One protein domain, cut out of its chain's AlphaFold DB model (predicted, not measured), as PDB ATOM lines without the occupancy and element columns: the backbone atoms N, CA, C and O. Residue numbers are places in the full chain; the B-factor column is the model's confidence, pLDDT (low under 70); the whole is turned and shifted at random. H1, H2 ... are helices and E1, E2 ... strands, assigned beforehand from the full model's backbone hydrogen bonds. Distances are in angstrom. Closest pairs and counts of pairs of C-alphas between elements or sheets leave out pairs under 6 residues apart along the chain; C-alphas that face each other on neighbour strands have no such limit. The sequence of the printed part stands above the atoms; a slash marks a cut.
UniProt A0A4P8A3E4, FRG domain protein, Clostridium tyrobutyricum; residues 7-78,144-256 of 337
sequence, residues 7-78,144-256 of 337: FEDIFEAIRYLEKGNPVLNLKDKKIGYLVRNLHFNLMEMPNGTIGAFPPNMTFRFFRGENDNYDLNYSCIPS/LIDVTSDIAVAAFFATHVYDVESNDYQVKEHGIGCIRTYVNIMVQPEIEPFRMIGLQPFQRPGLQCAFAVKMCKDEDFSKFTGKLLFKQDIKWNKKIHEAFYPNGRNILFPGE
ATOM      1  N   PHE A   7     -47.239  42.431  50.423       98.00
ATOM      2  CA  PHE A   7     -48.218  43.316  49.798       98.00
ATOM      3  C   PHE A   7     -49.318  42.505  49.101       98.00
ATOM      4  O   PHE A   7     -49.087  41.383  48.650       98.00
ATOM      5  N   GLU A   8     -50.518  43.077  49.008       97.75
ATOM      6  CA  GLU A   8     -51.672  42.382  48.418       97.75
ATOM      7  C   GLU A   8     -51.485  42.070  46.931       97.75
ATOM      8  O   GLU A   8     -51.961  41.043  46.471       97.75
ATOM      9  N   ASP A   9     -50.758  42.915  46.198       98.19
ATOM     10  CA  ASP A   9     -50.417  42.697  44.794       98.19
ATOM     11  C   ASP A   9     -49.192  43.528  44.381       98.19
ATOM     12  O   ASP A   9     -48.660  44.335  45.156       98.19
ATOM     13  N   ILE A  10     -48.745  43.324  43.139       98.19
ATOM     14  CA  ILE A  10     -47.594  44.018  42.554       98.19
ATOM     15  C   ILE A  10     -47.743  45.546  42.584       98.19
ATOM     16  O   ILE A  10     -46.763  46.255  42.810       98.19
ATOM     17  N   PHE A  11     -48.954  46.084  42.409       97.94
ATOM     18  CA  PHE A  11     -49.164  47.529  42.380       97.94
ATOM     19  C   PHE A  11     -49.018  48.155  43.765       97.94
ATOM     20  O   PHE A  11     -48.482  49.254  43.866       97.94
ATOM     21  N   GLU A  12     -49.419  47.469  44.838       97.81
ATOM     22  CA  GLU A  12     -49.172  47.971  46.195       97.81
ATOM     23  C   GLU A  12     -47.686  47.915  46.577       97.81
ATOM     24  O   GLU A  12     -47.195  48.821  47.256       97.81
ATOM     25  N   ALA A  13     -46.942  46.917  46.084       97.44
ATOM     26  CA  ALA A  13     -45.484  46.892  46.220       97.44
ATOM     27  C   ALA A  13     -44.822  48.055  45.454       97.44
ATOM     28  O   ALA A  13     -43.980  48.762  46.010       97.44
ATOM     29  N   ILE A  14     -45.249  48.318  44.210       97.38
ATOM     30  CA  ILE A  14     -44.788  49.474  43.424       97.38
ATOM     31  C   ILE A  14     -45.139  50.781  44.133       97.38
ATOM     32  O   ILE A  14     -44.288  51.655  44.238       97.38
ATOM     33  N   ARG A  15     -46.359  50.928  44.664       96.94
ATOM     34  CA  ARG A  15     -46.807  52.160  45.332       96.94
ATOM     35  C   ARG A  15     -45.950  52.501  46.548       96.94
ATOM     36  O   ARG A  15     -45.759  53.680  46.842       96.94
ATOM     37  N   TYR A  16     -45.432  51.490  47.241       96.06
ATOM     38  CA  TYR A  16     -44.494  51.682  48.341       96.06
ATOM     39  C   TYR A  16     -43.123  52.188  47.863       96.06
ATOM     40  O   TYR A  16     -42.533  53.041  48.520       96.06
ATOM     41  N   LEU A  17     -42.624  51.683  46.733       94.38
ATOM     42  CA  LEU A  17     -41.304  52.037  46.197       94.38
ATOM     43  C   LEU A  17     -41.311  53.357  45.417       94.38
ATOM     44  O   LEU A  17     -40.417  54.182  45.587       94.38
ATOM     45  N   GLU A  18     -42.325  53.561  44.581       94.00
ATOM     46  CA  GLU A  18     -42.463  54.683  43.658       94.00
ATOM     47  C   GLU A  18     -43.931  55.135  43.557       94.00
ATOM     48  O   GLU A  18     -44.621  54.917  42.561       94.00
ATOM     49  N   LYS A  19     -44.423  55.815  44.601       92.38
ATOM     50  CA  LYS A  19     -45.826  56.261  44.735       92.38
ATOM     51  C   LYS A  19     -46.382  57.047  43.532       92.38
ATOM     52  O   LYS A  19     -47.593  57.069  43.337       92.38
ATOM     53  N   GLY A  20     -45.522  57.717  42.764       89.56
ATOM     54  CA  GLY A  20     -45.893  58.513  41.589       89.56
ATOM     55  C   GLY A  20     -45.669  57.824  40.240       89.56
ATOM     56  O   GLY A  20     -45.823  58.485  39.215       89.56
ATOM     57  N   ASN A  21     -45.273  56.544  40.206       92.00
ATOM     58  CA  ASN A  21     -44.928  55.894  38.945       92.00
ATOM     59  C   ASN A  21     -46.168  55.740  38.033       92.00
ATOM     60  O   ASN A  21     -47.197  55.220  38.482       92.00
ATOM     61  N   PRO A  22     -46.091  56.126  36.742       91.44
ATOM     62  CA  PRO A  22     -47.204  56.009  35.803       91.44
ATOM     63  C   PRO A  22     -47.792  54.603  35.644       91.44
ATOM     64  O   PRO A  22     -48.958  54.501  35.258       91.44
ATOM     65  N   VAL A  23     -47.043  53.535  35.945       93.06
ATOM     66  CA  VAL A  23     -47.535  52.147  35.897       93.06
ATOM     67  C   VAL A  23     -48.715  51.918  36.846       93.06
ATOM     68  O   VAL A  23     -49.612  51.145  36.523       93.06
ATOM     69  N   LEU A  24     -48.789  52.652  37.966       94.75
ATOM     70  CA  LEU A  24     -49.897  52.570  38.927       94.75
ATOM     71  C   LEU A  24     -51.248  52.937  38.300       94.75
ATOM     72  O   LEU A  24     -52.289  52.443  38.732       94.75
ATOM     73  N   ASN A  25     -51.245  53.724  37.218       92.56
ATOM     74  CA  ASN A  25     -52.463  54.054  36.480       92.56
ATOM     75  C   ASN A  25     -53.163  52.820  35.893       92.56
ATOM     76  O   ASN A  25     -54.365  52.888  35.665       92.56
ATOM     77  N   LEU A  26     -52.451  51.706  35.669       91.88
ATOM     78  CA  LEU A  26     -53.052  50.447  35.206       91.88
ATOM     79  C   LEU A  26     -54.028  49.844  36.230       91.88
ATOM     80  O   LEU A  26     -54.918  49.086  35.846       91.88
ATOM     81  N   LYS A  27     -53.869  50.186  37.516       93.38
ATOM     82  CA  LYS A  27     -54.783  49.813  38.603       93.38
ATOM     83  C   LYS A  27     -55.711  50.962  38.994       93.38
ATOM     84  O   LYS A  27     -56.904  50.746  39.194       93.38
ATOM     85  N   ASP A  28     -55.170  52.176  39.080       91.81
ATOM     86  CA  ASP A  28     -55.867  53.333  39.651       91.81
ATOM     87  C   ASP A  28     -56.870  53.982  38.679       91.81
ATOM     88  O   ASP A  28     -57.780  54.695  39.110       91.81
ATOM     89  N   LYS A  29     -56.742  53.744  37.364       86.38
ATOM     90  CA  LYS A  29     -57.647  54.297  36.344       86.38
ATOM     91  C   LYS A  29     -58.501  53.205  35.709       86.38
ATOM     92  O   LYS A  29     -58.021  52.133  35.364       86.38
ATOM     93  N   LYS A  30     -59.786  53.514  35.487       73.06
ATOM     94  CA  LYS A  30     -60.740  52.599  34.830       73.06
ATOM     95  C   LYS A  30     -60.460  52.394  33.337       73.06
ATOM     96  O   LYS A  30     -60.773  51.335  32.806       73.06
ATOM     97  N   ILE A  31     -59.935  53.418  32.661       69.75
ATOM     98  CA  ILE A  31     -59.659  53.428  31.220       69.75
ATOM     99  C   ILE A  31     -58.280  54.062  31.021       69.75
ATOM    100  O   ILE A  31     -57.995  55.119  31.587       69.75
ATOM    101  N   GLY A  32     -57.431  53.417  30.225       65.94
ATOM    102  CA  GLY A  32     -56.093  53.897  29.901       65.94
ATOM    103  C   GLY A  32     -55.171  52.762  29.467       65.94
ATOM    104  O   GLY A  32     -55.463  51.591  29.690       65.94
ATOM    105  N   TYR A  33     -54.057  53.127  28.846       68.81
ATOM    106  CA  TYR A  33     -52.965  52.224  28.498       68.81
ATOM    107  C   TYR A  33     -51.644  52.850  28.952       68.81
ATOM    108  O   TYR A  33     -51.526  54.075  29.048       68.81
ATOM    109  N   LEU A  34     -50.655  52.013  29.264       77.19
ATOM    110  CA  LEU A  34     -49.310  52.489  29.565       77.19
ATOM    111  C   LEU A  34     -48.608  52.851  28.252       77.19
ATOM    112  O   LEU A  34     -48.487  52.015  27.360       77.19
ATOM    113  N   VAL A  35     -48.112  54.082  28.148       74.25
ATOM    114  CA  VAL A  35     -47.203  54.491  27.069       74.25
ATOM    115  C   VAL A  35     -45.792  54.543  27.630       74.25
ATOM    116  O   VAL A  35     -45.495  55.380  28.482       74.25
ATOM    117  N   ARG A  36     -44.911  53.661  27.150       79.94
ATOM    118  CA  ARG A  36     -43.488  53.675  27.510       79.94
ATOM    119  C   ARG A  36     -42.708  54.530  26.511       79.94
ATOM    120  O   ARG A  36     -42.334  54.057  25.443       79.94
ATOM    121  N   ASN A  37     -42.457  55.790  26.869       80.06
ATOM    122  CA  ASN A  37     -41.537  56.661  26.135       80.06
ATOM    123  C   ASN A  37     -40.141  56.561  26.757       80.06
ATOM    124  O   ASN A  37     -39.863  57.197  27.776       80.06
ATOM    125  N   LEU A  38     -39.276  55.747  26.156       85.25
ATOM    126  CA  LEU A  38     -37.898  55.597  26.614       85.25
ATOM    127  C   LEU A  38     -37.057  56.785  26.157       85.25
ATOM    128  O   LEU A  38     -37.087  57.166  24.988       85.25
ATOM    129  N   HIS A  39     -36.304  57.344  27.096       85.25
ATOM    130  CA  HIS A  39     -35.343  58.410  26.860       85.25
ATOM    131  C   HIS A  39     -33.987  57.925  27.359       85.25
ATOM    132  O   HIS A  39     -33.922  57.237  28.377       85.25
ATOM    133  N   PHE A  40     -32.921  58.293  26.654       88.56
ATOM    134  CA  PHE A  40     -31.556  57.943  27.027       88.56
ATOM    135  C   PHE A  40     -30.704  59.207  27.069       88.56
ATOM    136  O   PHE A  40     -30.758  60.019  26.142       88.56
ATOM    137  N   ASN A  41     -29.939  59.355  28.146       88.38
ATOM    138  CA  ASN A  41     -28.904  60.365  28.283       88.38
ATOM    139  C   ASN A  41     -27.621  59.825  27.658       88.38
ATOM    140  O   ASN A  41     -27.201  58.712  27.977       88.38
ATOM    141  N   LEU A  42     -27.007  60.623  26.790       89.00
ATOM    142  CA  LEU A  42     -25.674  60.336  26.278       89.00
ATOM    143  C   LEU A  42     -24.630  60.820  27.284       89.00
ATOM    144  O   LEU A  42     -24.725  61.949  27.765       89.00
ATOM    145  N   MET A  43     -23.660  59.967  27.594       87.62
ATOM    146  CA  MET A  43     -22.578  60.258  28.530       87.62
ATOM    147  C   MET A  43     -21.257  59.746  27.967       87.62
ATOM    148  O   MET A  43     -21.198  58.629  27.455       87.62
ATOM    149  N   GLU A  44     -20.209  60.560  28.066       89.25
ATOM    150  CA  GLU A  44     -18.846  60.127  27.772       89.25
ATOM    151  C   GLU A  44     -18.336  59.233  28.908       89.25
ATOM    152  O   GLU A  44     -18.443  59.572  30.088       89.25
ATOM    153  N   MET A  45     -17.829  58.063  28.543       85.19
ATOM    154  CA  MET A  45     -17.280  57.057  29.440       85.19
ATOM    155  C   MET A  45     -15.783  57.319  29.674       85.19
ATOM    156  O   MET A  45     -15.132  57.934  28.830       85.19
ATOM    157  N   PRO A  46     -15.177  56.811  30.765       83.94
ATOM    158  CA  PRO A  46     -13.754  57.040  31.061       83.94
ATOM    159  C   PRO A  46     -12.773  56.604  29.959       83.94
ATOM    160  O   PRO A  46     -11.659  57.112  29.879       83.94
ATOM    161  N   ASN A  47     -13.174  55.657  29.108       83.00
ATOM    162  CA  ASN A  47     -12.405  55.171  27.958       83.00
ATOM    163  C   ASN A  47     -12.603  56.023  26.679       83.00
ATOM    164  O   ASN A  47     -12.095  55.643  25.624       83.00
ATOM    165  N   GLY A  48     -13.340  57.137  26.755       88.94
ATOM    166  CA  GLY A  48     -13.635  58.042  25.640       88.94
ATOM    167  C   GLY A  48     -14.763  57.579  24.711       88.94
ATOM    168  O   GLY A  48     -14.988  58.204  23.676       88.94
ATOM    169  N   THR A  49     -15.464  56.483  25.032       92.19
ATOM    170  CA  THR A  49     -16.664  56.065  24.290       92.19
ATOM    171  C   THR A  49     -17.910  56.789  24.803       92.19
ATOM    172  O   THR A  49     -17.897  57.441  25.842       92.19
ATOM    173  N   ILE A  50     -19.014  56.693  24.068       91.19
ATOM    174  CA  ILE A  50     -20.298  57.303  24.405       91.19
ATOM    175  C   ILE A  50     -21.279  56.195  24.779       91.19
ATOM    176  O   ILE A  50     -21.615  55.335  23.961       91.19
ATOM    177  N   GLY A  51     -21.776  56.234  26.010       90.94
ATOM    178  CA  GLY A  51     -22.857  55.374  26.477       90.94
ATOM    179  C   GLY A  51     -24.215  56.075  26.415       90.94
ATOM    180  O   GLY A  51     -24.306  57.294  26.565       90.94
ATOM    181  N   ALA A  52     -25.284  55.307  26.199       91.44
ATOM    182  CA  ALA A  52     -26.659  55.802  26.154       91.44
ATOM    183  C   ALA A  52     -27.484  55.174  27.286       91.44
ATOM    184  O   ALA A  52     -27.913  54.026  27.193       91.44
ATOM    185  N   PHE A  53     -27.743  55.918  28.361       90.12
ATOM    186  CA  PHE A  53     -28.286  55.356  29.603       90.12
ATOM    187  C   PHE A  53     -29.688  55.874  29.926       90.12
ATOM    188  O   PHE A  53     -29.946  57.068  29.760       90.12
ATOM    189  N   PRO A  54     -30.609  55.018  30.404       88.81
ATOM    190  CA  PRO A  54     -31.909  55.485  30.872       88.81
ATOM    191  C   PRO A  54     -31.725  56.431  32.076       88.81
ATOM    192  O   PRO A  54     -30.801  56.250  32.877       88.81
ATOM    193  N   PRO A  55     -32.575  57.459  32.232       82.81
ATOM    194  CA  PRO A  55     -32.456  58.408  33.329       82.81
ATOM    195  C   PRO A  55     -32.760  57.730  34.671       82.81
ATOM    196  O   PRO A  55     -33.852  57.206  34.869       82.81
ATOM    197  N   ASN A  56     -31.827  57.807  35.621       81.75
ATOM    198  CA  ASN A  56     -32.056  57.384  37.002       81.75
ATOM    199  C   ASN A  56     -31.372  58.336  37.989       81.75
ATOM    200  O   ASN A  56     -30.183  58.215  38.259       81.75
ATOM    201  N   MET A  57     -32.134  59.277  38.553       70.19
ATOM    202  CA  MET A  57     -31.608  60.238  39.536       70.19
ATOM    203  C   MET A  57     -31.552  59.684  40.965       70.19
ATOM    204  O   MET A  57     -31.022  60.337  41.856       70.19
ATOM    205  N   THR A  58     -32.141  58.510  41.211       75.31
ATOM    206  CA  THR A  58     -32.281  57.952  42.566       75.31
ATOM    207  C   THR A  58     -31.204  56.931  42.916       75.31
ATOM    208  O   THR A  58     -31.153  56.492  44.063       75.31
ATOM    209  N   PHE A  59     -30.394  56.515  41.933       84.75
ATOM    210  CA  PHE A  59     -29.440  55.399  42.034       84.75
ATOM    211  C   PHE A  59     -30.057  54.099  42.579       84.75
ATOM    212  O   PHE A  59     -29.354  53.223  43.085       84.75
ATOM    213  N   ARG A  60     -31.387  53.971  42.480       90.75
ATOM    214  CA  ARG A  60     -32.150  52.790  42.868       90.75
ATOM    215  C   ARG A  60     -32.421  51.949  41.634       90.75
ATOM    216  O   ARG A  60     -32.907  52.454  40.627       90.75
ATOM    217  N   PHE A  61     -32.134  50.666  41.746       95.06
ATOM    218  CA  PHE A  61     -32.348  49.672  40.710       95.06
ATOM    219  C   PHE A  61     -33.210  48.547  41.264       95.06
ATOM    220  O   PHE A  61     -33.231  48.276  42.469       95.06
ATOM    221  N   PHE A  62     -33.929  47.894  40.370       97.06
ATOM    222  CA  PHE A  62     -34.922  46.891  40.689       97.06
ATOM    223  C   PHE A  62     -34.592  45.582  39.990       97.06
ATOM    224  O   PHE A  62     -34.077  45.568  38.877       97.06
ATOM    225  N   ARG A  63     -34.947  44.467  40.617       97.50
ATOM    226  CA  ARG A  63     -34.958  43.159  39.965       97.50
ATOM    227  C   ARG A  63     -36.265  42.464  40.294       97.50
ATOM    228  O   ARG A  63     -36.613  42.309  41.463       97.50
ATOM    229  N   GLY A  64     -36.988  42.089  39.248       98.12
ATOM    230  CA  GLY A  64     -38.221  41.333  39.366       98.12
ATOM    231  C   GLY A  64     -37.956  39.845  39.455       98.12
ATOM    232  O   GLY A  64     -37.218  39.297  38.639       98.12
ATOM    233  N   GLU A  65     -38.578  39.190  40.422       97.81
ATOM    234  CA  GLU A  65     -38.519  37.747  40.589       97.81
ATOM    235  C   GLU A  65     -39.921  37.218  40.823       97.81
ATOM    236  O   GLU A  65     -40.668  37.721  41.662       97.81
ATOM    237  N   ASN A  66     -40.302  36.207  40.055       97.50
ATOM    238  CA  ASN A  66     -41.651  35.671  40.128       97.50
ATOM    239  C   ASN A  66     -41.880  34.771  41.350       97.50
ATOM    240  O   ASN A  66     -42.998  34.299  41.526       97.50
ATOM    241  N   ASP A  67     -40.860  34.546  42.184       97.06
ATOM    242  CA  ASP A  67     -40.932  33.777  43.424       97.06
ATOM    243  C   ASP A  67     -40.071  34.380  44.543       97.06
ATOM    244  O   ASP A  67     -39.229  35.254  44.328       97.06
ATOM    245  N   ASN A  68     -40.259  33.871  45.757       94.94
ATOM    246  CA  ASN A  68     -39.386  34.098  46.896       94.94
ATOM    247  C   ASN A  68     -38.210  33.099  46.881       94.94
ATOM    248  O   ASN A  68     -38.132  32.195  47.714       94.94
ATOM    249  N   TYR A  69     -37.287  33.269  45.930       93.81
ATOM    250  CA  TYR A  69     -36.193  32.314  45.711       93.81
ATOM    251  C   TYR A  69     -35.213  32.169  46.881       93.81
ATOM    252  O   TYR A  69     -34.690  31.077  47.069       93.81
ATOM    253  N   ASP A  70     -35.021  33.209  47.704       91.31
ATOM    254  CA  ASP A  70     -34.081  33.178  48.846       91.31
ATOM    255  C   ASP A  70     -34.393  32.087  49.878       91.31
ATOM    256  O   ASP A  70     -33.550  31.776  50.712       91.31
ATOM    257  N   LEU A  71     -35.607  31.523  49.864       89.50
ATOM    258  CA  LEU A  71     -35.953  30.406  50.743       89.50
ATOM    259  C   LEU A  71     -35.187  29.127  50.396       89.50
ATOM    260  O   LEU A  71     -34.981  28.295  51.272       89.50
ATOM    261  N   ASN A  72     -34.797  28.971  49.129       91.56
ATOM    262  CA  ASN A  72     -34.264  27.719  48.595       91.56
ATOM    263  C   ASN A  72     -32.957  27.897  47.805       91.56
ATOM    264  O   ASN A  72     -32.259  26.915  47.570       91.56
ATOM    265  N   TYR A  73     -32.630  29.117  47.368       92.12
ATOM    266  CA  TYR A  73     -31.533  29.377  46.437       92.12
ATOM    267  C   TYR A  73     -30.797  30.678  46.763       92.12
ATOM    268  O   TYR A  73     -31.418  31.685  47.099       92.12
ATOM    269  N   SER A  74     -29.479  30.677  46.559       92.75
ATOM    270  CA  SER A  74     -28.667  31.897  46.560       92.75
ATOM    271  C   SER A  74     -28.893  32.733  45.299       92.75
ATOM    272  O   SER A  74     -29.091  32.205  44.197       92.75
ATOM    273  N   CYS A  75     -28.814  34.057  45.437       94.56
ATOM    274  CA  CYS A  75     -28.980  34.987  44.327       94.56
ATOM    275  C   CYS A  75     -27.625  35.233  43.640       94.56
ATOM    276  O   CYS A  75     -26.982  36.259  43.846       94.56
ATOM    277  N   ILE A  76     -27.184  34.261  42.835       95.44
ATOM    278  CA  ILE A  76     -25.874  34.276  42.158       95.44
ATOM    279  C   ILE A  76     -25.996  34.399  40.628       95.44
ATOM    280  O   ILE A  76     -27.024  33.995  40.054       95.44
ATOM    281  N   PRO A  77     -24.976  34.942  39.932       96.75
ATOM    282  CA  PRO A  77     -24.930  34.998  38.475       96.75
ATOM    283  C   PRO A  77     -25.050  33.639  37.794       96.75
ATOM    284  O   PRO A  77     -24.643  32.608  38.321       96.75
ATOM    285  N   SER A  78     -25.569  33.650  36.568       97.12
ATOM    286  CA  SER A  78     -25.801  32.440  35.767       97.12
ATOM    287  C   SER A  78     -24.562  31.565  35.538       97.12
ATOM    288  O   SER A  78     -24.714  30.348  35.500       97.12
ATOM    289  N   LEU A 144     -22.726  38.424  35.626       96.88
ATOM    290  CA  LEU A 144     -23.571  39.586  35.842       96.88
ATOM    291  C   LEU A 144     -24.908  39.177  36.484       96.88
ATOM    292  O   LEU A 144     -25.508  38.151  36.138       96.88
ATOM    293  N   ILE A 145     -25.422  40.028  37.370       95.81
ATOM    294  CA  ILE A 145     -26.816  40.059  37.821       95.81
ATOM    295  C   ILE A 145     -27.513  41.242  37.162       95.81
ATOM    296  O   ILE A 145     -27.130  42.387  37.377       95.81
ATOM    297  N   ASP A 146     -28.548  40.950  36.380       95.44
ATOM    298  CA  ASP A 146     -29.362  41.963  35.709       95.44
ATOM    299  C   ASP A 146     -30.260  42.712  36.707       95.44
ATOM    300  O   ASP A 146     -30.952  42.093  37.534       95.44
ATOM    301  N   VAL A 147     -30.241  44.042  36.613       96.12
ATOM    302  CA  VAL A 147     -31.104  44.971  37.347       96.12
ATOM    303  C   VAL A 147     -31.587  46.070  36.400       96.12
ATOM    304  O   VAL A 147     -30.919  46.446  35.446       96.12
ATOM    305  N   THR A 148     -32.757  46.636  36.662       96.81
ATOM    306  CA  THR A 148     -33.363  47.672  35.821       96.81
ATOM    307  C   THR A 148     -33.611  48.949  36.609       96.81
ATOM    308  O   THR A 148     -33.896  48.920  37.804       96.81
ATOM    309  N   SER A 149     -33.518  50.091  35.936       95.06
ATOM    310  CA  SER A 149     -33.965  51.379  36.488       95.06
ATOM    311  C   SER A 149     -35.474  51.612  36.333       95.06
ATOM    312  O   SER A 149     -35.996  52.577  36.880       95.06
ATOM    313  N   ASP A 150     -36.188  50.744  35.610       95.06
ATOM    314  CA  ASP A 150     -37.627  50.867  35.366       95.06
ATOM    315  C   ASP A 150     -38.403  49.839  36.202       95.06
ATOM    316  O   ASP A 150     -38.410  48.637  35.913       95.06
ATOM    317  N   ILE A 151     -39.105  50.310  37.236       96.12
ATOM    318  CA  ILE A 151     -39.892  49.438  38.115       96.12
ATOM    319  C   ILE A 151     -41.002  48.684  37.366       96.12
ATOM    320  O   ILE A 151     -41.397  47.606  37.805       96.12
ATOM    321  N   ALA A 152     -41.493  49.190  36.226       96.50
ATOM    322  CA  ALA A 152     -42.470  48.472  35.413       96.50
ATOM    323  C   ALA A 152     -41.834  47.255  34.722       96.50
ATOM    324  O   ALA A 152     -42.473  46.211  34.615       96.50
ATOM    325  N   VAL A 153     -40.566  47.358  34.301       97.50
ATOM    326  CA  VAL A 153     -39.801  46.217  33.766       97.50
ATOM    327  C   VAL A 153     -39.558  45.184  34.865       97.50
ATOM    328  O   VAL A 153     -39.767  43.992  34.647       97.50
ATOM    329  N   ALA A 154     -39.197  45.619  36.076       98.38
ATOM    330  CA  ALA A 154     -39.088  44.708  37.214       98.38
ATOM    331  C   ALA A 154     -40.438  44.049  37.543       98.38
ATOM    332  O   ALA A 154     -40.498  42.842  37.758       98.38
ATOM    333  N   ALA A 155     -41.538  44.800  37.514       98.38
ATOM    334  CA  ALA A 155     -42.878  44.260  37.721       98.38
ATOM    335  C   ALA A 155     -43.243  43.194  36.682       98.38
ATOM    336  O   ALA A 155     -43.827  42.176  37.047       98.38
ATOM    337  N   PHE A 156     -42.858  43.379  35.413       98.44
ATOM    338  CA  PHE A 156     -43.028  42.359  34.380       98.44
ATOM    339  C   PHE A 156     -42.347  41.045  34.780       98.44
ATOM    340  O   PHE A 156     -43.020  40.025  34.924       98.44
ATOM    341  N   PHE A 157     -41.042  41.069  35.071       98.50
ATOM    342  CA  PHE A 157     -40.310  39.858  35.463       98.50
ATOM    343  C   PHE A 157     -40.786  39.253  36.792       98.50
ATOM    344  O   PHE A 157     -40.736  38.039  36.968       98.50
ATOM    345  N   ALA A 158     -41.301  40.072  37.711       98.56
ATOM    346  CA  ALA A 158     -41.857  39.601  38.977       98.56
ATOM    347  C   ALA A 158     -43.231  38.925  38.844       98.56
ATOM    348  O   ALA A 158     -43.690  38.267  39.774       98.56
ATOM    349  N   THR A 159     -43.909  39.091  37.711       98.69
ATOM    350  CA  THR A 159     -45.287  38.614  37.498       98.69
ATOM    351  C   THR A 159     -45.404  37.603  36.362       98.69
ATOM    352  O   THR A 159     -46.505  37.134  36.077       98.69
ATOM    353  N   HIS A 160     -44.286  37.241  35.724       98.50
ATOM    354  CA  HIS A 160     -44.251  36.336  34.578       98.50
ATOM    355  C   HIS A 160     -43.244  35.199  34.766       98.50
ATOM    356  O   HIS A 160     -42.203  35.354  35.410       98.50
ATOM    357  N   VAL A 161     -43.537  34.051  34.163       97.56
ATOM    358  CA  VAL A 161     -42.645  32.891  34.056       97.56
ATOM    359  C   VAL A 161     -42.307  32.702  32.582       97.56
ATOM    360  O   VAL A 161     -43.178  32.841  31.729       97.56
ATOM    361  N   TYR A 162     -41.045  32.411  32.278       95.62
ATOM    362  CA  TYR A 162     -40.661  32.043  30.920       95.62
ATOM    363  C   TYR A 162     -41.122  30.617  30.622       95.62
ATOM    364  O   TYR A 162     -40.758  29.696  31.353       95.62
ATOM    365  N   ASP A 163     -41.896  30.449  29.557       95.00
ATOM    366  CA  ASP A 163     -42.308  29.156  29.040       95.00
ATOM    367  C   ASP A 163     -41.433  28.762  27.844       95.00
ATOM    368  O   ASP A 163     -41.349  29.463  26.833       95.00
ATOM    369  N   VAL A 164     -40.752  27.625  27.979       90.69
ATOM    370  CA  VAL A 164     -39.805  27.130  26.974       90.69
ATOM    371  C   VAL A 164     -40.539  26.615  25.738       90.69
ATOM    372  O   VAL A 164     -40.016  26.768  24.637       90.69
ATOM    373  N   GLU A 165     -41.738  26.045  25.898       91.44
ATOM    374  CA  GLU A 165     -42.497  25.455  24.790       91.44
ATOM    375  C   GLU A 165     -43.023  26.524  23.830       91.44
ATOM    376  O   GLU A 165     -42.820  26.425  22.618       91.44
ATOM    377  N   SER A 166     -43.644  27.582  24.361       91.25
ATOM    378  CA  SER A 166     -44.076  28.734  23.559       91.25
ATOM    379  C   SER A 166     -42.946  29.711  23.225       91.25
ATOM    380  O   SER A 166     -43.134  30.584  22.376       91.25
ATOM    381  N   ASN A 167     -41.770  29.560  23.850       90.31
ATOM    382  CA  ASN A 167     -40.640  30.486  23.741       90.31
ATOM    383  C   ASN A 167     -41.067  31.936  24.056       90.31
ATOM    384  O   ASN A 167     -40.699  32.884  23.354       90.31
ATOM    385  N   ASP A 168     -41.885  32.093  25.100       94.69
ATOM    386  CA  ASP A 168     -42.499  33.362  25.491       94.69
ATOM    387  C   ASP A 168     -42.781  33.425  27.005       94.69
ATOM    388  O   ASP A 168     -42.658  32.440  27.728       94.69
ATOM    389  N   TYR A 169     -43.142  34.601  27.517       96.94
ATOM    390  CA  TYR A 169     -43.476  34.799  28.928       96.94
ATOM    391  C   TYR A 169     -44.978  34.663  29.192       96.94
ATOM    392  O   TYR A 169     -45.794  35.391  28.629       96.94
ATOM    393  N   GLN A 170     -45.325  33.805  30.150       97.19
ATOM    394  CA  GLN A 170     -46.690  33.594  30.624       97.19
ATOM    395  C   GLN A 170     -46.917  34.278  31.972       97.19
ATOM    396  O   GLN A 170     -46.010  34.384  32.800       97.19
ATOM    397  N   VAL A 171     -48.140  34.749  32.206       98.00
ATOM    398  CA  VAL A 171     -48.534  35.361  33.481       98.00
ATOM    399  C   VAL A 171     -48.472  34.320  34.602       98.00
ATOM    400  O   VAL A 171     -49.044  33.241  34.482       98.00
ATOM    401  N   LYS A 172     -47.830  34.657  35.726       97.81
ATOM    402  CA  LYS A 172     -47.902  33.846  36.947       97.81
ATOM    403  C   LYS A 172     -49.231  34.111  37.647       97.81
ATOM    404  O   LYS A 172     -49.563  35.260  37.928       97.81
ATOM    405  N   GLU A 173     -49.995  33.063  37.930       96.31
ATOM    406  CA  GLU A 173     -51.361  33.213  38.456       96.31
ATOM    407  C   GLU A 173     -51.413  33.298  39.986       96.31
ATOM    408  O   GLU A 173     -52.208  34.060  40.539       96.31
ATOM    409  N   HIS A 174     -50.557  32.531  40.667       96.38
ATOM    410  CA  HIS A 174     -50.598  32.317  42.114       96.38
ATOM    411  C   HIS A 174     -49.196  32.261  42.736       96.38
ATOM    412  O   HIS A 174     -48.184  32.120  42.044       96.38
ATOM    413  N   GLY A 175     -49.147  32.349  44.067       96.88
ATOM    414  CA  GLY A 175     -47.918  32.299  44.858       96.88
ATOM    415  C   GLY A 175     -47.445  33.681  45.300       96.88
ATOM    416  O   GLY A 175     -48.236  34.618  45.422       96.88
ATOM    417  N   ILE A 176     -46.147  33.795  45.563       97.75
ATOM    418  CA  ILE A 176     -45.503  35.034  46.003       97.75
ATOM    419  C   ILE A 176     -44.608  35.542  44.881       97.75
ATOM    420  O   ILE A 176     -43.921  34.754  44.252       97.75
ATOM    421  N   GLY A 177     -44.618  36.845  44.624       97.94
ATOM    422  CA  GLY A 177     -43.625  37.527  43.801       97.94
ATOM    423  C   GLY A 177     -42.714  38.408  44.650       97.94
ATOM    424  O   GLY A 177     -42.991  38.685  45.823       97.94
ATOM    425  N   CYS A 178     -41.614  38.849  44.053       97.69
ATOM    426  CA  CYS A 178     -40.560  39.603  44.712       97.69
ATOM    427  C   CYS A 178     -40.078  40.758  43.819       97.69
ATOM    428  O   CYS A 178     -39.779  40.576  42.639       97.69
ATOM    429  N   ILE A 179     -39.984  41.957  44.399       98.00
ATOM    430  CA  ILE A 179     -39.215  43.072  43.840       98.00
ATOM    431  C   ILE A 179     -38.006  43.280  44.745       98.00
ATOM    432  O   ILE A 179     -38.143  43.732  45.886       98.00
ATOM    433  N   ARG A 180     -36.816  42.960  44.238       95.75
ATOM    434  CA  ARG A 180     -35.562  43.330  44.894       95.75
ATOM    435  C   ARG A 180     -35.202  44.763  44.569       95.75
ATOM    436  O   ARG A 180     -35.424  45.225  43.452       95.75
ATOM    437  N   THR A 181     -34.595  45.434  45.537       94.88
ATOM    438  CA  THR A 181     -34.079  46.792  45.395       94.88
ATOM    439  C   THR A 181     -32.594  46.814  45.696       94.88
ATOM    440  O   THR A 181     -32.173  46.401  46.777       94.88
ATOM    441  N   TYR A 182     -31.823  47.366  44.777       91.75
ATOM    442  CA  TYR A 182     -30.408  47.644  44.943       91.75
ATOM    443  C   TYR A 182     -30.202  49.155  44.890       91.75
ATOM    444  O   TYR A 182     -30.768  49.823  44.026       91.75
ATOM    445  N   VAL A 183     -29.438  49.709  45.826       86.81
ATOM    446  CA  VAL A 183     -29.037  51.119  45.786       86.81
ATOM    447  C   VAL A 183     -27.537  51.132  45.578       86.81
ATOM    448  O   VAL A 183     -26.808  50.574  46.395       86.81
ATOM    449  N   ASN A 184     -27.080  51.750  44.493       76.25
ATOM    450  CA  ASN A 184     -25.652  51.941  44.300       76.25
ATOM    451  C   ASN A 184     -25.204  53.155  45.129       76.25
ATOM    452  O   ASN A 184     -25.439  54.297  44.743       76.25
ATOM    453  N   ILE A 185     -24.620  52.896  46.302       61.66
ATOM    454  CA  ILE A 185     -24.153  53.930  47.246       61.66
ATOM    455  C   ILE A 185     -22.663  54.261  47.004       61.66
ATOM    456  O   ILE A 185     -22.150  55.229  47.559       61.66
ATOM    457  N   MET A 186     -21.951  53.486  46.175       52.56
ATOM    458  CA  MET A 186     -20.500  53.587  46.004       52.56
ATOM    459  C   MET A 186     -20.124  53.847  44.544       52.56
ATOM    460  O   MET A 186     -20.023  52.928  43.741       52.56
ATOM    461  N   VAL A 187     -19.831  55.109  44.225       48.66
ATOM    462  CA  VAL A 187     -19.015  55.460  43.054       48.66
ATOM    463  C   VAL A 187     -17.553  55.318  43.481       48.66
ATOM    464  O   VAL A 187     -16.921  56.291  43.887       48.66
ATOM    465  N   GLN A 188     -17.032  54.090  43.501       42.25
ATOM    466  CA  GLN A 188     -15.586  53.866  43.571       42.25
ATOM    467  C   GLN A 188     -15.094  53.517  42.159       42.25
ATOM    468  O   GLN A 188     -15.393  52.428  41.675       42.25
ATOM    469  N   PRO A 189     -14.370  54.426  41.483       43.72
ATOM    470  CA  PRO A 189     -14.059  54.302  40.056       43.72
ATOM    471  C   PRO A 189     -13.099  53.154  39.702       43.72
ATOM    472  O   PRO A 189     -12.958  52.826  38.529       43.72
ATOM    473  N   GLU A 190     -12.423  52.548  40.683       43.06
ATOM    474  CA  GLU A 190     -11.312  51.618  40.424       43.06
ATOM    475  C   GLU A 190     -11.717  50.135  40.410       43.06
ATOM    476  O   GLU A 190     -11.019  49.310  39.823       43.06
ATOM    477  N   ILE A 191     -12.864  49.778  40.995       48.56
ATOM    478  CA  ILE A 191     -13.434  48.426  40.936       48.56
ATOM    479  C   ILE A 191     -14.943  48.603  40.867       48.56
ATOM    480  O   ILE A 191     -15.589  48.744  41.900       48.56
ATOM    481  N   GLU A 192     -15.515  48.638  39.664       58.38
ATOM    482  CA  GLU A 192     -16.956  48.841  39.531       58.38
ATOM    483  C   GLU A 192     -17.670  47.486  39.371       58.38
ATOM    484  O   GLU A 192     -17.728  46.934  38.265       58.38
ATOM    485  N   PRO A 193     -18.213  46.894  40.461       74.38
ATOM    486  CA  PRO A 193     -19.146  45.785  40.322       74.38
ATOM    487  C   PRO A 193     -20.393  46.263  39.574       74.38
ATOM    488  O   PRO A 193     -21.039  45.478  38.896       74.38
ATOM    489  N   PHE A 194     -20.733  47.549  39.629       86.12
ATOM    490  CA  PHE A 194     -21.861  48.096  38.895       86.12
ATOM    491  C   PHE A 194     -21.510  48.373  37.426       86.12
ATOM    492  O   PHE A 194     -20.481  48.961  37.122       86.12
ATOM    493  N   ARG A 195     -22.384  47.967  36.503       87.44
ATOM    494  CA  ARG A 195     -22.232  48.173  35.062       87.44
ATOM    495  C   ARG A 195     -23.373  48.999  34.509       87.44
ATOM    496  O   ARG A 195     -24.545  48.614  34.591       87.44
ATOM    497  N   MET A 196     -23.008  50.106  33.880       88.44
ATOM    498  CA  MET A 196     -23.919  50.910  33.083       88.44
ATOM    499  C   MET A 196     -24.085  50.255  31.708       88.44
ATOM    500  O   MET A 196     -23.130  50.178  30.946       88.44
ATOM    501  N   ILE A 197     -25.286  49.750  31.407       90.62
ATOM    502  CA  ILE A 197     -25.562  49.008  30.163       90.62
ATOM    503  C   ILE A 197     -26.401  49.868  29.215       90.62
ATOM    504  O   ILE A 197     -25.939  50.240  28.142       90.62
ATOM    505  N   GLY A 198     -27.632  50.201  29.614       89.31
ATOM    506  CA  GLY A 198     -28.524  51.055  28.836       89.31
ATOM    507  C   GLY A 198     -28.762  50.578  27.400       89.31
ATOM    508  O   GLY A 198     -28.868  49.386  27.122       89.31
ATOM    509  N   LEU A 199     -28.917  51.526  26.481       92.31
ATOM    510  CA  LEU A 199     -29.102  51.260  25.063       92.31
ATOM    511  C   LEU A 199     -27.757  50.965  24.396       92.31
ATOM    512  O   LEU A 199     -26.831  51.770  24.430       92.31
ATOM    513  N   GLN A 200     -27.704  49.824  23.721       92.50
ATOM    514  CA  GLN A 200     -26.563  49.345  22.952       92.50
ATOM    515  C   GLN A 200     -26.950  49.229  21.461       92.50
ATOM    516  O   GLN A 200     -28.099  49.518  21.104       92.50
ATOM    517  N   PRO A 201     -26.056  48.788  20.551       93.00
ATOM    518  CA  PRO A 201     -26.395  48.623  19.127       93.00
ATOM    519  C   PRO A 201     -27.559  47.651  18.873       93.00
ATOM    520  O   PRO A 201     -28.177  47.653  17.805       93.00
ATOM    521  N   PHE A 202     -27.869  46.833  19.878       94.19
ATOM    522  CA  PHE A 202     -29.046  45.984  19.946       94.19
ATOM    523  C   PHE A 202     -30.014  46.502  21.011       94.19
ATOM    524  O   PHE A 202     -29.610  46.998  22.063       94.19
ATOM    525  N   GLN A 203     -31.308  46.412  20.723       92.50
ATOM    526  CA  GLN A 203     -32.334  47.189  21.418       92.50
ATOM    527  C   GLN A 203     -32.736  46.600  22.772       92.50
ATOM    528  O   GLN A 203     -33.220  47.338  23.631       92.50
ATOM    529  N   ARG A 204     -32.563  45.286  22.974       95.00
ATOM    530  CA  ARG A 204     -33.073  44.574  24.158       95.00
ATOM    531  C   ARG A 204     -32.645  45.203  25.494       95.00
ATOM    532  O   ARG A 204     -33.545  45.486  26.286       95.00
ATOM    533  N   PRO A 205     -31.355  45.500  25.754       95.69
ATOM    534  CA  PRO A 205     -30.956  46.090  27.034       95.69
ATOM    535  C   PRO A 205     -31.542  47.498  27.245       95.69
ATOM    536  O   PRO A 205     -31.982  47.841  28.343       95.69
ATOM    537  N   GLY A 206     -31.668  48.284  26.169       94.44
ATOM    538  CA  GLY A 206     -32.305  49.601  26.210       94.44
ATOM    539  C   GLY A 206     -33.799  49.522  26.539       94.44
ATOM    540  O   GLY A 206     -34.283  50.262  27.391       94.44
ATOM    541  N   LEU A 207     -34.530  48.586  25.922       94.31
ATOM    542  CA  LEU A 207     -35.967  48.371  26.160       94.31
ATOM    543  C   LEU A 207     -36.271  47.903  27.593       94.31
ATOM    544  O   LEU A 207     -37.356  48.180  28.125       94.31
ATOM    545  N   GLN A 208     -35.300  47.227  28.207       95.94
ATOM    546  CA  GLN A 208     -35.322  46.750  29.588       95.94
ATOM    547  C   GLN A 208     -34.750  47.771  30.589       95.94
ATOM    548  O   GLN A 208     -34.769  47.507  31.789       95.94
ATOM    549  N   CYS A 209     -34.290  48.946  30.136       94.88
ATOM    550  CA  CYS A 209     -33.658  49.975  30.974       94.88
ATOM    551  C   CYS A 209     -32.535  49.403  31.864       94.88
ATOM    552  O   CYS A 209     -32.469  49.702  33.064       94.88
ATOM    553  N   ALA A 210     -31.715  48.535  31.263       94.88
ATOM    554  CA  ALA A 210     -30.850  47.593  31.958       94.88
ATOM    555  C   ALA A 210     -29.562  48.203  32.523       94.88
ATOM    556  O   ALA A 210     -28.975  49.135  31.968       94.88
ATOM    557  N   PHE A 211     -29.120  47.595  33.617       94.62
ATOM    558  CA  PHE A 211     -27.852  47.752  34.317       94.62
ATOM    559  C   PHE A 211     -27.468  46.379  34.876       94.62
ATOM    560  O   PHE A 211     -28.291  45.466  34.925       94.62
ATOM    561  N   ALA A 212     -26.236  46.218  35.342       94.00
ATOM    562  CA  ALA A 212     -25.861  44.974  35.998       94.00
ATOM    563  C   ALA A 212     -24.973  45.180  37.212       94.00
ATOM    564  O   ALA A 212     -24.317  46.204  37.363       94.00
ATOM    565  N   VAL A 213     -24.941  44.157  38.058       93.00
ATOM    566  CA  VAL A 213     -23.940  43.993  39.107       93.00
ATOM    567  C   VAL A 213     -23.102  42.767  38.755       93.00
ATOM    568  O   VAL A 213     -23.609  41.648  38.749       93.00
ATOM    569  N   LYS A 214     -21.838  42.974  38.400       93.00
ATOM    570  CA  LYS A 214     -20.818  41.938  38.297       93.00
ATOM    571  C   LYS A 214     -20.529  41.403  39.692       93.00
ATOM    572  O   LYS A 214     -20.280  42.183  40.606       93.00
ATOM    573  N   MET A 215     -20.541  40.085  39.818       92.00
ATOM    574  CA  MET A 215     -20.273  39.401  41.075       92.00
ATOM    575  C   MET A 215     -19.176  38.359  40.912       92.00
ATOM    576  O   MET A 215     -18.972  37.821  39.824       92.00
ATOM    577  N   CYS A 216     -18.491  38.062  42.006       91.31
ATOM    578  CA  CYS A 216     -17.551  36.956  42.124       91.31
ATOM    579  C   CYS A 216     -18.277  35.643  42.479       91.31
ATOM    580  O   CYS A 216     -19.439  35.654  42.890       91.31
ATOM    581  N   LYS A 217     -17.581  34.503  42.333       89.00
ATOM    582  CA  LYS A 217     -18.131  33.140  42.514       89.00
ATOM    583  C   LYS A 217     -18.840  32.936  43.861       89.00
ATOM    584  O   LYS A 217     -19.877  32.282  43.896       89.00
ATOM    585  N   ASP A 218     -18.320  33.542  44.926       86.12
ATOM    586  CA  ASP A 218     -18.769  33.303  46.306       86.12
ATOM    587  C   ASP A 218     -19.681  34.410  46.862       86.12
ATOM    588  O   ASP A 218     -20.049  34.416  48.041       86.12
ATOM    589  N   GLU A 219     -20.051  35.379  46.024       90.75
ATOM    590  CA  GLU A 219     -20.921  36.477  46.425       90.75
ATOM    591  C   GLU A 219     -22.397  36.128  46.203       90.75
ATOM    592  O   GLU A 219     -22.769  35.505  45.213       90.75
ATOM    593  N   ASP A 220     -23.268  36.595  47.102       92.69
ATOM    594  CA  ASP A 220     -24.720  36.409  47.008       92.69
ATOM    595  C   ASP A 220     -25.417  37.770  47.005       92.69
ATOM    596  O   ASP A 220     -25.353  38.521  47.983       92.69
ATOM    597  N   PHE A 221     -26.100  38.090  45.905       93.62
ATOM    598  CA  PHE A 221     -26.723  39.395  45.691       93.62
ATOM    599  C   PHE A 221     -27.810  39.704  46.724       93.62
ATOM    600  O   PHE A 221     -28.074  40.868  47.040       93.62
ATOM    601  N   SER A 222     -28.433  38.670  47.297       92.56
ATOM    602  CA  SER A 222     -29.467  38.825  48.324       92.56
ATOM    603  C   SER A 222     -28.935  39.499  49.594       92.56
ATOM    604  O   SER A 222     -29.690  40.181  50.283       92.56
ATOM    605  N   LYS A 223     -27.627  39.389  49.874       90.69
ATOM    606  CA  LYS A 223     -26.985  39.972  51.065       90.69
ATOM    607  C   LYS A 223     -26.813  41.491  50.982       90.69
ATOM    608  O   LYS A 223     -26.615  42.133  52.010       90.69
ATOM    609  N   PHE A 224     -26.909  42.066  49.783       86.50
ATOM    610  CA  PHE A 224     -26.690  43.495  49.521       86.50
ATOM    611  C   PHE A 224     -27.938  44.195  48.970       86.50
ATOM    612  O   PHE A 224     -27.856  45.309  48.451       86.50
ATOM    613  N   THR A 225     -29.100  43.543  49.049       91.44
ATOM    614  CA  THR A 225     -30.347  44.053  48.477       91.44
ATOM    615  C   THR A 225     -31.475  44.116  49.493       91.44
ATOM    616  O   THR A 225     -31.605  43.294  50.395       91.44
ATOM    617  N   GLY A 226     -32.326  45.125  49.322       92.38
ATOM    618  CA  GLY A 226     -33.656  45.136  49.914       92.38
ATOM    619  C   GLY A 226     -34.607  44.257  49.103       92.38
ATOM    620  O   GLY A 226     -34.361  43.955  47.933       92.38
ATOM    621  N   LYS A 227     -35.721  43.866  49.715       93.75
ATOM    622  CA  LYS A 227     -36.710  42.999  49.082       93.75
ATOM    623  C   LYS A 227     -38.114  43.298  49.572       93.75
ATOM    624  O   LYS A 227     -38.347  43.425  50.771       93.75
ATOM    625  N   LEU A 228     -39.044  43.357  48.628       96.44
ATOM    626  CA  LEU A 228     -40.474  43.454  48.876       96.44
ATOM    627  C   LEU A 228     -41.168  42.231  48.294       96.44
ATOM    628  O   LEU A 228     -40.922  41.863  47.148       96.44
ATOM    629  N   LEU A 229     -42.056  41.635  49.083       98.06
ATOM    630  CA  LEU A 229     -42.860  40.489  48.674       98.06
ATOM    631  C   LEU A 229     -44.290  40.924  48.384       98.06
ATOM    632  O   LEU A 229     -44.823  41.783  49.080       98.06
ATOM    633  N   PHE A 230     -44.937  40.301  47.408       98.38
ATOM    634  CA  PHE A 230     -46.351  40.526  47.109       98.38
ATOM    635  C   PHE A 230     -47.047  39.217  46.732       98.38
ATOM    636  O   PHE A 230     -46.389  38.267  46.308       98.38
ATOM    637  N   LYS A 231     -48.370  39.144  46.889       98.56
ATOM    638  CA  LYS A 231     -49.156  38.001  46.401       98.56
ATOM    639  C   LYS A 231     -49.351  38.128  44.892       98.56
ATOM    640  O   LYS A 231     -49.699  39.199  44.401       98.56
ATOM    641  N   GLN A 232     -49.133  37.044  44.156       98.50
ATOM    642  CA  GLN A 232     -49.477  37.005  42.736       98.50
ATOM    643  C   GLN A 232     -50.998  37.113  42.582       98.50
ATOM    644  O   GLN A 232     -51.746  36.421  43.275       98.50
ATOM    645  N   ASP A 233     -51.438  37.972  41.668       98.06
ATOM    646  CA  ASP A 233     -52.847  38.171  41.346       98.06
ATOM    647  C   ASP A 233     -52.997  38.184  39.824       98.06
ATOM    648  O   ASP A 233     -52.540  39.104  39.143       98.06
ATOM    649  N   ILE A 234     -53.652  37.156  39.279       97.69
ATOM    650  CA  ILE A 234     -53.822  36.978  37.832       97.69
ATOM    651  C   ILE A 234     -54.462  38.193  37.145       97.69
ATOM    652  O   ILE A 234     -54.093  38.525  36.017       97.69
ATOM    653  N   LYS A 235     -55.409  38.882  37.796       96.06
ATOM    654  CA  LYS A 235     -56.084  40.050  37.218       96.06
ATOM    655  C   LYS A 235     -55.087  41.192  37.055       96.06
ATOM    656  O   LYS A 235     -55.055  41.830  36.002       96.06
ATOM    657  N   TRP A 236     -54.280  41.450  38.079       96.25
ATOM    658  CA  TRP A 236     -53.291  42.526  38.056       96.25
ATOM    659  C   TRP A 236     -52.079  42.197  37.192       96.25
ATOM    660  O   TRP A 236     -51.611  43.052  36.439       96.25
ATOM    661  N   ASN A 237     -51.636  40.946  37.199       97.75
ATOM    662  CA  ASN A 237     -50.527  40.496  36.372       97.75
ATOM    663  C   ASN A 237     -50.880  40.555  34.877       97.75
ATOM    664  O   ASN A 237     -50.057  40.994  34.075       97.75
ATOM    665  N   LYS A 238     -52.133  40.251  34.497       96.12
ATOM    666  CA  LYS A 238     -52.637  40.469  33.127       96.12
ATOM    667  C   LYS A 238     -52.590  41.939  32.703       96.12
ATOM    668  O   LYS A 238     -52.280  42.224  31.553       96.12
ATOM    669  N   LYS A 239     -52.827  42.888  33.616       94.81
ATOM    670  CA  LYS A 239     -52.701  44.325  33.306       94.81
ATOM    671  C   LYS A 239     -51.258  44.733  33.018       94.81
ATOM    672  O   LYS A 239     -51.026  45.524  32.108       94.81
ATOM    673  N   ILE A 240     -50.295  44.175  33.755       95.94
ATOM    674  CA  ILE A 240     -48.870  44.336  33.436       95.94
ATOM    675  C   ILE A 240     -48.559  43.687  32.080       95.94
ATOM    676  O   ILE A 240     -47.934  44.326  31.241       95.94
ATOM    677  N   HIS A 241     -49.047  42.471  31.823       95.69
ATOM    678  CA  HIS A 241     -48.854  41.769  30.550       95.69
ATOM    679  C   HIS A 241     -49.326  42.598  29.345       95.69
ATOM    680  O   HIS A 241     -48.550  42.853  28.427       95.69
ATOM    681  N   GLU A 242     -50.564  43.102  29.376       92.88
ATOM    682  CA  GLU A 242     -51.145  43.951  28.322       92.88
ATOM    683  C   GLU A 242     -50.264  45.174  28.000       92.88
ATOM    684  O   GLU A 242     -50.134  45.559  26.837       92.88
ATOM    685  N   ALA A 243     -49.614  45.764  29.009       92.62
ATOM    686  CA  ALA A 243     -48.729  46.916  28.839       92.62
ATOM    687  C   ALA A 243     -47.404  46.585  28.125       92.62
ATOM    688  O   ALA A 243     -46.810  47.468  27.501       92.62
ATOM    689  N   PHE A 244     -46.943  45.334  28.201       94.31
ATOM    690  CA  PHE A 244     -45.719  44.863  27.546       94.31
ATOM    691  C   PHE A 244     -45.976  44.040  26.277       94.31
ATOM    692  O   PHE A 244     -45.028  43.791  25.534       94.31
ATOM    693  N   TYR A 245     -47.236  43.693  25.981       93.88
ATOM    694  CA  TYR A 245     -47.660  42.989  24.764       93.88
ATOM    695  C   TYR A 245     -48.576  43.832  23.853       93.88
ATOM    696  O   TYR A 245     -49.628  43.348  23.416       93.88
ATOM    697  N   PRO A 246     -48.219  45.086  23.499       87.38
ATOM    698  CA  PRO A 246     -48.981  45.827  22.507       87.38
ATOM    699  C   PRO A 246     -48.991  45.042  21.189       87.38
ATOM    700  O   PRO A 246     -47.946  44.727  20.617       87.38
ATOM    701  N   ASN A 247     -50.190  44.724  20.699       86.69
ATOM    702  CA  ASN A 247     -50.409  43.889  19.511       86.69
ATOM    703  C   ASN A 247     -49.911  42.434  19.653       86.69
ATOM    704  O   ASN A 247     -49.544  41.812  18.657       86.69
ATOM    705  N   GLY A 248     -49.876  41.895  20.877       89.00
ATOM    706  CA  GLY A 248     -49.550  40.488  21.132       89.00
ATOM    707  C   GLY A 248     -48.067  40.140  21.001       89.00
ATOM    708  O   GLY A 248     -47.734  38.982  20.777       89.00
ATOM    709  N   ARG A 249     -47.164  41.125  21.104       90.19
ATOM    710  CA  ARG A 249     -45.710  40.902  21.066       90.19
ATOM    711  C   ARG A 249     -45.018  41.560  22.243       90.19
ATOM    712  O   ARG A 249     -45.219  42.750  22.470       90.19
ATOM    713  N   ASN A 250     -44.134  40.816  22.899       94.19
ATOM    714  CA  ASN A 250     -43.342  41.336  24.002       94.19
ATOM    715  C   ASN A 250     -42.358  42.419  23.534       94.19
ATOM    716  O   ASN A 250     -41.385  42.137  22.831       94.19
ATOM    717  N   ILE A 251     -42.564  43.661  23.966       93.50
ATOM    718  CA  ILE A 251     -41.671  44.774  23.612       93.50
ATOM    719  C   ILE A 251     -40.308  44.707  24.302       93.50
ATOM    720  O   ILE A 251     -39.398  45.399  23.869       93.50
ATOM    721  N   LEU A 252     -40.141  43.913  25.363       95.06
ATOM    722  CA  LEU A 252     -38.850  43.751  26.043       95.06
ATOM    723  C   LEU A 252     -37.910  42.797  25.311       95.06
ATOM    724  O   LEU A 252     -36.721  42.775  25.619       95.06
ATOM    725  N   PHE A 253     -38.423  42.017  24.357       94.69
ATOM    726  CA  PHE A 253     -37.681  40.991  23.629       94.69
ATOM    727  C   PHE A 253     -37.829  41.210  22.118       94.69
ATOM    728  O   PHE A 253     -38.524  40.459  21.435       94.69
ATOM    729  N   PRO A 254     -37.185  42.256  21.568       91.75
ATOM    730  CA  PRO A 254     -37.224  42.514  20.136       91.75
ATOM    731  C   PRO A 254     -36.618  41.342  19.348       91.75
ATOM    732  O   PRO A 254     -35.629  40.728  19.761       91.75
ATOM    733  N   GLY A 255     -37.207  41.056  18.184       89.31
ATOM    734  CA  GLY A 255     -36.656  40.107  17.220       89.31
ATOM    735  C   GLY A 255     -35.442  40.706  16.513       89.31
ATOM    736  O   GLY A 255     -35.594  41.588  15.664       89.31
ATOM    737  N   GLU A 256     -34.248  40.235  16.867       91.94
ATOM    738  CA  GLU A 256     -32.970  40.726  16.349       91.94
ATOM    739  C   GLU A 256     -32.057  39.557  15.957       91.94
ATOM    740  O   GLU A 256     -32.045  38.520  16.612       91.94
TER     741      GLU A 256
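Overview. This is residues 7 to 78 and 144 to 256 of the 337 residues of the protein "FRG domain protein" of Clostridium tyrobutyricum (UniProt A0A4P8A3E4). A three-stranded sheet, E3 E7 E10, has H1 and H3 packed over one face, with H3 near the middle of the whole; H2 packs crosswise on H1, and H6 packs crosswise on H3 and touches H2, with H2 and H6 farther out from the middle than H3. Toward the other end a second small sheet, E4 E9 E8, meets the first where E4 comes beside E3, and two hairpins lie at the outside, E5 and E6 next to H6, E1 and E2 near E8 and H4. The printed part has 185 residues, with six named helices and ten named strands in the order H1 H2 E1 E2 E3 E4 H3 E5 E6 E7 E8 H4 E9 H5 E10 H6, of mixed class, helices and strands. The neighbour strands are antiparallel in each sheet. The whole is compact, with a radius of gyration of the C-alphas of 16.4 A and spans of 47 by 36 by 36 A.

Along the chain. H1, residues 10 to 17, begins at C-alpha 10, (-47.594, 44.018, 42.554), and is 10.8 A long. H2 is residues 22 to 28. The strands E1, residues 41 to 44, and E2, residues 50 to 53, come before E3, residues 60 to 65, 16.5 A long. After the cut, E4, residues 144 to 148, begins at C-alpha 144, (-23.571, 39.586, 35.842). H3, residues 151 to 159, is 12.1 A long. E5, residues 160 to 163, and E6, residues 168 to 171, are followed by E7, residues 176 to 183, the longest strand at 23.0 A. Then come E8, residues 194 to 196, H4, residues 203 to 207, E9, residues 210 to 214, 13.1 A long, and H5, residues 221 to 224. E10, residues 226 to 231, is 17.4 A long. H6, residues 234 to 244, is 15.3 A long and ends at C-alpha 244, (-45.719, 44.863, 27.546).

Arrangement. In the sheet E3 E7 E10, N 63 and O 180 are 3.0 A apart and N 179 and O 228 are 2.9 A apart, within hydrogen-bond range. H1 and H3 lie on the same face, two layers, helices on one face of a sheet. H3 is over E3 at a height of 6.5 A, along the strands, at 5 degrees on the local plane; H1 is over E10 at a height of 7.5 A. H3 and H6 touch, closest at the C-alphas of Thr 159 and Asn 237, 5.7 A, at a steep tilt of 50 degrees, opposite ways. H1 and H2 touch, closest at the C-alphas of Phe 11 and Leu 24, 6.2 A. H2 and H6 touch too, closest at the C-alphas of Leu 26 and Lys 239, 6.4 A. The closest C-alphas of E3 and E4, those of Arg 63 and Val 147, are 5.0 A apart. In the sheet E4 E9 E8, N 147 and O 211 are 2.9 A apart, and N 195 and O 212 are 2.8 A apart. H4 only just is on this sheet, with 5 pairs of C-alphas within 10 A, and only grazes it with residues 204 to 206; H5 only grazes the sheet E3 E7 E10. In the hairpin E5 and E6, N 161 and O 170 are 2.8 A apart; the closest C-alphas of E6 and H6, those of Val 171 and Asn 237, are 6.2 A apart. In the hairpin E1 and E2, N 43 and O 51 are 2.9 A apart; the closest C-alphas of E2 and E8, those of Phe 53 and Met 196, are 7.1 A apart. Every O i to N i+4 pair is within hydrogen-bond range in H1, H3, H4 and H6; H2 has 1 of 3, with 3 of 4 O i to N i+3 pairs, and H5 is too short for an O i to N i+4 pair.

Size, cuts and confidence. The two C-alphas farthest apart, those of Lys 30 and Glu 190, are 49.8 A apart. Residues 79 to 143 are not printed, and C-alphas 78 and 144 are 7.5 A apart across the cut, in the link from E3 to E4. Of the links printed whole, that from H2 to E1, 12 residues, is long. Residues 245 to 256 have no named element. The mean pLDDT of the printed part is 90.3; residues 31 to 33 and 185 to 192 are under 70.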